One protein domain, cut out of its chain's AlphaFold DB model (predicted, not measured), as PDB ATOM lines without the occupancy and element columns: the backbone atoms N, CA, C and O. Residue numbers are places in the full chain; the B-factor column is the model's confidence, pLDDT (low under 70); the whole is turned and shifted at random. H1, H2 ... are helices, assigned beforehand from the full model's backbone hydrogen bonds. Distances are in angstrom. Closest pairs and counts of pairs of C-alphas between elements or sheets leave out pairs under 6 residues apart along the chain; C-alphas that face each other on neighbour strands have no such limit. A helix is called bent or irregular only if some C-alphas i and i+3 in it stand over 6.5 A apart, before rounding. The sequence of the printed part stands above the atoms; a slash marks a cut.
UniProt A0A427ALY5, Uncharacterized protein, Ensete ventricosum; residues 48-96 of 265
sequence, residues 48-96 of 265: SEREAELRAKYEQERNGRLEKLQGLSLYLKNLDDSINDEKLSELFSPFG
ATOM      1  N   SER A  48     332.402 219.474 340.565       52.88
ATOM      2  CA  SER A  48     331.259 220.399 340.515       52.88
ATOM      3  C   SER A  48     331.334 221.426 339.383       52.88
ATOM      4  O   SER A  48     330.303 221.855 338.884       52.88
ATOM      5  N   GLU A  49     332.537 221.826 338.981       67.75
ATOM      6  CA  GLU A  49     332.753 222.834 337.937       67.75
ATOM      7  C   GLU A  49     332.537 222.221 336.552       67.75
ATOM      8  O   GLU A  49     331.772 222.742 335.746       67.75
ATOM      9  N   ARG A  50     333.089 221.020 336.340       56.84
ATOM     10  CA  ARG A  50     332.882 220.242 335.114       56.84
ATOM     11  C   ARG A  50     331.407 219.919 334.873       56.84
ATOM     12  O   ARG A  50     330.943 219.967 333.742       56.84
ATOM     13  N   GLU A  51     330.675 219.572 335.928       59.59
ATOM     14  CA  GLU A  51     329.251 219.237 335.834       59.59
ATOM     15  C   GLU A  51     328.377 220.481 335.603       59.59
ATOM     16  O   GLU A  51     327.412 220.417 334.842       59.59
ATOM     17  N   ALA A  52     328.746 221.628 336.182       64.31
ATOM     18  CA  ALA A  52     328.060 222.897 335.956       64.31
ATOM     19  C   ALA A  52     328.250 223.420 334.524       64.31
ATOM     20  O   ALA A  52     327.274 223.838 333.907       64.31
ATOM     21  N   GLU A  53     329.461 223.346 333.965       67.56
ATOM     22  CA  GLU A  53     329.720 223.731 332.569       67.56
ATOM     23  C   GLU A  53     328.987 222.822 331.584       67.56
ATOM     24  O   GLU A  53     328.373 223.299 330.629       67.56
ATOM     25  N   LEU A  54     328.998 221.509 331.837       68.12
ATOM     26  CA  LEU A  54     328.285 220.552 331.001       68.12
ATOM     27  C   LEU A  54     326.775 220.827 331.038       68.12
ATOM     28  O   LEU A  54     326.132 220.894 329.992       68.12
ATOM     29  N   ARG A  55     326.220 221.078 332.231       73.94
ATOM     30  CA  ARG A  55     324.808 221.430 332.425       73.94
ATOM     31  C   ARG A  55     324.440 222.760 331.767       73.94
ATOM     32  O   ARG A  55     323.417 222.821 331.095       73.94
ATOM     33  N   ALA A  56     325.277 223.788 331.899       75.88
ATOM     34  CA  ALA A  56     325.061 225.090 331.273       75.88
ATOM     35  C   ALA A  56     325.094 225.001 329.739       75.88
ATOM     36  O   ALA A  56     324.283 225.635 329.068       75.88
ATOM     37  N   LYS A  57     325.977 224.166 329.178       75.12
ATOM     38  CA  LYS A  57     326.067 223.938 327.730       75.12
ATOM     39  C   LYS A  57     324.823 223.236 327.180       75.12
ATOM     40  O   LYS A  57     324.280 223.675 326.168       75.12
ATOM     41  N   TYR A  58     324.331 222.204 327.868       68.06
ATOM     42  CA  TYR A  58     323.076 221.537 327.504       68.06
ATOM     43  C   TYR A  58     321.856 222.450 327.669       68.06
ATOM     44  O   TYR A  58     320.931 222.401 326.862       68.06
ATOM     45  N   GLU A  59     321.842 223.301 328.693       72.75
ATOM     46  CA  GLU A  59     320.751 224.246 328.922       72.75
ATOM     47  C   GLU A  59     320.734 225.368 327.879       72.75
ATOM     48  O   GLU A  59     319.664 225.705 327.379       72.75
ATOM     49  N   GLN A  60     321.899 225.872 327.461       65.88
ATOM     50  CA  GLN A  60     322.010 226.813 326.342       65.88
ATOM     51  C   GLN A  60     321.566 226.196 325.015       65.88
ATOM     52  O   GLN A  60     320.829 226.836 324.266       65.88
ATOM     53  N   GLU A  61     321.962 224.959 324.721       68.44
ATOM     54  CA  GLU A  61     321.529 224.259 323.508       68.44
ATOM     55  C   GLU A  61     320.010 224.022 323.509       68.44
ATOM     56  O   GLU A  61     319.324 224.302 322.520       68.44
ATOM     57  N   ARG A  62     319.457 223.586 324.650       69.44
ATOM     58  CA  ARG A  62     318.011 223.408 324.825       69.44
ATOM     59  C   ARG A  62     317.265 224.732 324.678       69.44
ATOM     60  O   ARG A  62     316.246 224.771 323.993       69.44
ATOM     61  N   ASN A  63     317.761 225.805 325.293       64.75
ATOM     62  CA  ASN A  63     317.132 227.119 325.236       64.75
ATOM     63  C   ASN A  63     317.193 227.712 323.823       64.75
ATOM     64  O   ASN A  63     316.181 228.187 323.328       64.75
ATOM     65  N   GLY A  64     318.320 227.575 323.116       63.44
ATOM     66  CA  GLY A  64     318.449 228.018 321.725       63.44
ATOM     67  C   GLY A  64     317.535 227.262 320.755       63.44
ATOM     68  O   GLY A  64     317.055 227.842 319.782       63.44
ATOM     69  N   ARG A  65     317.244 225.978 321.014       61.69
ATOM     70  CA  ARG A  65     316.232 225.225 320.254       61.69
ATOM     71  C   ARG A  65     314.815 225.671 320.608       61.69
ATOM     72  O   ARG A  65     314.007 225.837 319.706       61.69
ATOM     73  N   LEU A  66     314.511 225.877 321.889       56.91
ATOM     74  CA  LEU A  66     313.183 226.301 322.344       56.91
ATOM     75  C   LEU A  66     312.834 227.718 321.882       56.91
ATOM     76  O   LEU A  66     311.717 227.928 321.430       56.91
ATOM     77  N   GLU A  67     313.777 228.658 321.913       64.12
ATOM     78  CA  GLU A  67     313.595 230.035 321.436       64.12
ATOM     79  C   GLU A  67     313.319 230.080 319.924       64.12
ATOM     80  O   GLU A  67     312.461 230.828 319.474       64.12
ATOM     81  N   LYS A  68     313.939 229.186 319.139       61.19
ATOM     82  CA  LYS A  68     313.628 229.010 317.706       61.19
ATOM     83  C   LYS A  68     312.265 228.364 317.441       61.19
ATOM     84  O   LYS A  68     311.748 228.491 316.338       61.19
ATOM     85  N   LEU A  69     311.713 227.643 318.417       62.00
ATOM     86  CA  LEU A  69     310.386 227.029 318.331       62.00
ATOM     87  C   LEU A  69     309.279 227.946 318.885       62.00
ATOM     88  O   LEU A  69     308.098 227.698 318.621       62.00
ATOM     89  N   GLN A  70     309.631 229.007 319.625       58.19
ATOM     90  CA  GLN A  70     308.681 230.036 320.045       58.19
ATOM     91  C   GLN A  70     308.121 230.730 318.795       58.19
ATOM     92  O   GLN A  70     308.856 231.328 318.018       58.19
ATOM     93  N   GLY A  71     306.809 230.607 318.578       62.59
ATOM     94  CA  GLY A  71     306.115 231.144 317.400       62.59
ATOM     95  C   GLY A  71     305.840 230.136 316.276       62.59
ATOM     96  O   GLY A  71     305.106 230.475 315.354       62.59
ATOM     97  N   LEU A  72     306.350 228.899 316.356       70.50
ATOM     98  CA  LEU A  72     306.033 227.843 315.378       70.50
ATOM     99  C   LEU A  72     304.778 227.038 315.745       70.50
ATOM    100  O   LEU A  72     304.126 226.477 314.869       70.50
ATOM    101  N   SER A  73     304.423 226.978 317.034       78.50
ATOM    102  CA  SER A  73     303.204 226.304 317.490       78.50
ATOM    103  C   SER A  73     302.025 227.273 317.466       78.50
ATOM    104  O   SER A  73     301.951 228.187 318.288       78.50
ATOM    105  N   LEU A  74     301.088 227.054 316.546       78.75
ATOM    106  CA  LEU A  74     299.875 227.859 316.399       78.75
ATOM    107  C   LEU A  74     298.680 227.159 317.059       78.75
ATOM    108  O   LEU A  74     298.484 225.958 316.893       78.75
ATOM    109  N   TYR A  75     297.867 227.918 317.795       80.88
ATOM    110  CA  TYR A  75     296.595 227.445 318.345       80.88
ATOM    111  C   TYR A  75     295.451 227.827 317.401       80.88
ATOM    112  O   TYR A  75     295.217 229.010 317.149       80.88
ATOM    113  N   LEU A  76     294.730 226.826 316.898       80.00
ATOM    114  CA  LEU A  76     293.554 227.009 316.052       80.00
ATOM    115  C   LEU A  76     292.299 226.777 316.900       80.00
ATOM    116  O   LEU A  76     292.097 225.688 317.432       80.00
ATOM    117  N   LYS A  77     291.464 227.809 317.040       84.31
ATOM    118  CA  LYS A  77     290.143 227.725 317.685       84.31
ATOM    119  C   LYS A  77     289.035 227.899 316.656       84.31
ATOM    120  O   LYS A  77     289.274 228.479 315.600       84.31
ATOM    121  N   ASN A  78     287.828 227.454 317.008       79.44
ATOM    122  CA  ASN A  78     286.625 227.579 316.178       79.44
ATOM    123  C   ASN A  78     286.684 226.749 314.882       79.44
ATOM    124  O   ASN A  78     286.138 227.157 313.860       79.44
ATOM    125  N   LEU A  79     287.350 225.594 314.926       80.56
ATOM    126  CA  LEU A  79     287.256 224.604 313.860       80.56
ATOM    127  C   LEU A  79     285.925 223.855 313.992       80.56
ATOM    128  O   LEU A  79     285.523 223.505 315.098       80.56
ATOM    129  N   ASP A  80     285.247 223.662 312.866       80.06
ATOM    130  CA  ASP A  80     284.039 222.843 312.779       80.06
ATOM    131  C   ASP A  80     284.414 221.352 312.808       80.06
ATOM    132  O   ASP A  80     285.445 220.971 312.249       80.06
ATOM    133  N   ASP A  81     283.576 220.503 313.410       79.69
ATOM    134  CA  ASP A  81     283.836 219.060 313.556       79.69
ATOM    135  C   ASP A  81     283.987 218.328 312.203       79.69
ATOM    136  O   ASP A  81     284.526 217.223 312.141       79.69
ATOM    137  N   SER A  82     283.549 218.940 311.095       80.12
ATOM    138  CA  SER A  82     283.726 218.423 309.728       80.12
ATOM    139  C   SER A  82     285.086 218.749 309.081       80.12
ATOM    140  O   SER A  82     285.359 218.327 307.941       80.12
ATOM    141  N   ILE A  83     285.941 219.525 309.757       80.88
ATOM    142  CA  ILE A  83     287.285 219.889 309.299       80.88
ATOM    143  C   ILE A  83     288.304 218.874 309.826       80.88
ATOM    144  O   ILE A  83     288.657 218.856 311.000       80.88
ATOM    145  N   ASN A  84     288.810 218.045 308.914       81.75
ATOM    146  CA  ASN A  84     289.837 217.045 309.198       81.75
ATOM    147  C   ASN A  84     291.251 217.590 308.948       81.75
ATOM    148  O   ASN A  84     291.431 218.561 308.207       81.75
ATOM    149  N   ASP A  85     292.258 216.888 309.479       81.75
ATOM    150  CA  ASP A  85     293.681 217.205 309.278       81.75
ATOM    151  C   ASP A  85     294.075 217.312 307.799       81.75
ATOM    152  O   ASP A  85     294.958 218.092 307.473       81.75
ATOM    153  N   GLU A  86     293.413 216.586 306.891       83.25
ATOM    154  CA  GLU A  86     293.657 216.675 305.441       83.25
ATOM    155  C   GLU A  86     293.302 218.060 304.881       83.25
ATOM    156  O   GLU A  86     294.103 218.668 304.175       83.25
ATOM    157  N   LYS A  87     292.135 218.602 305.262       82.25
ATOM    158  CA  LYS A  87     291.695 219.947 304.853       82.25
ATOM    159  C   LYS A  87     292.570 221.026 305.484       82.25
ATOM    160  O   LYS A  87     292.900 222.013 304.835       82.25
ATOM    161  N   LEU A  88     292.965 220.844 306.747       83.19
ATOM    162  CA  LEU A  88     293.918 221.743 307.402       83.19
ATOM    163  C   LEU A  88     295.289 221.664 306.721       83.19
ATOM    164  O   LEU A  88     295.897 222.690 306.447       83.19
ATOM    165  N   SER A  89     295.758 220.475 306.355       84.69
ATOM    166  CA  SER A  89     297.020 220.309 305.636       84.69
ATOM    167  C   SER A  89     296.995 220.969 304.262       84.69
ATOM    168  O   SER A  89     298.001 221.547 303.862       84.69
ATOM    169  N   GLU A  90     295.870 220.932 303.550       85.44
ATOM    170  CA  GLU A  90     295.710 221.632 302.273       85.44
ATOM    171  C   GLU A  90     295.720 223.159 302.452       85.44
ATOM    172  O   GLU A  90     296.445 223.858 301.747       85.44
ATOM    173  N   LEU A  91     294.993 223.683 303.444       82.44
ATOM    174  CA  LEU A  91     294.944 225.122 303.736       82.44
ATOM    175  C   LEU A  91     296.294 225.689 304.200       82.44
ATOM    176  O   LEU A  91     296.619 226.836 303.890       82.44
ATOM    177  N   PHE A  92     297.081 224.901 304.939       82.88
ATOM    178  CA  PHE A  92     298.390 225.311 305.459       82.88
ATOM    179  C   PHE A  92     299.574 224.886 304.568       82.88
ATOM    180  O   PHE A  92     300.683 225.367 304.786       82.88
ATOM    181  N   SER A  93     299.338 224.086 303.520       84.00
ATOM    182  CA  SER A  93     300.307 223.720 302.470       84.00
ATOM    183  C   SER A  93     301.143 224.894 301.928       84.00
ATOM    184  O   SER A  93     302.370 224.765 301.877       84.00
ATOM    185  N   PRO A  94     300.564 226.069 301.582       89.44
ATOM    186  CA  PRO A  94     301.361 227.191 301.076       89.44
ATOM    187  C   PRO A  94     302.323 227.787 302.116       89.44
ATOM    188  O   PRO A  94     303.241 228.515 301.743       89.44
ATOM    189  N   PHE A  95     302.140 227.482 303.404       79.75
ATOM    190  CA  PHE A  95     302.972 227.975 304.504       79.75
ATOM    191  C   PHE A  95     304.024 226.953 304.972       79.75
ATOM    192  O   PHE A  95     304.829 227.273 305.847       79.75
ATOM    193  N   GLY A  96     304.059 225.757 304.373       79.25
ATOM    194  CA  GLY A  96     305.057 224.716 304.628       79.25
ATOM    195  C   GLY A  96     304.491 223.448 305.271       79.25
ATOM    196  O   GLY A  96     303.283 223.240 305.363       79.25
TER     197      GLY A  96
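AT A GLANCE: This is residues 48 to 96 of the 265 residues of an uncharacterized protein of Ensete ventricosum (UniProt A0A427ALY5). A long, straight helix, H1, runs out as an arm, and the unnamed stretch of residues 70 to 84 continues away from its end, then turns near residue 81 into a short helix, H2, giving an open hook with no packed core. H1 and this stretch make most of the length. The printed part has 49 residues, with two named helices, H1 then H2, and no named strand; the class is all helix. The whole is extended, with a radius of gyration of the C-alphas of 19.0 A and spans of 57 by 21 by 15 A.

HOW THE PARTS SIT: H1, residues 48 to 69, stands free over its whole length, as do residues 70 to 78 after it. H2, residues 85 to 95, is apart from H1, with no C-alpha of the one within 8 A of the other. In H2, residues 85 to 87 and 89 to 95 stand free. In H1 every O i to N i+4 pair is within hydrogen-bond range; in H2, 5 of 7 are.

IN THESE COORDINATES: H1 measures 31.2 A from C-alpha 48 at (331.259, 220.399, 340.515) to C-alpha 69 at (310.386, 227.029, 318.331). H2 measures 15.0 A and ends with C-alpha 95 at (302.972, 227.975, 304.504). H2 is irregular: C-alphas 91 and 94 are 7.2 A apart.

THE WHOLE: The two C-alphas farthest apart, those of Glu 49 and Ser 82, are separated by 56.7 A. The link from H1 to H2, 15 residues, is long. The printed part has no cut. The model's mean pLDDT is 73.4 over the printed part, 65 in H1 and 84 in H2; residues 48 to 54, 58 and 60 to 71 are under 70.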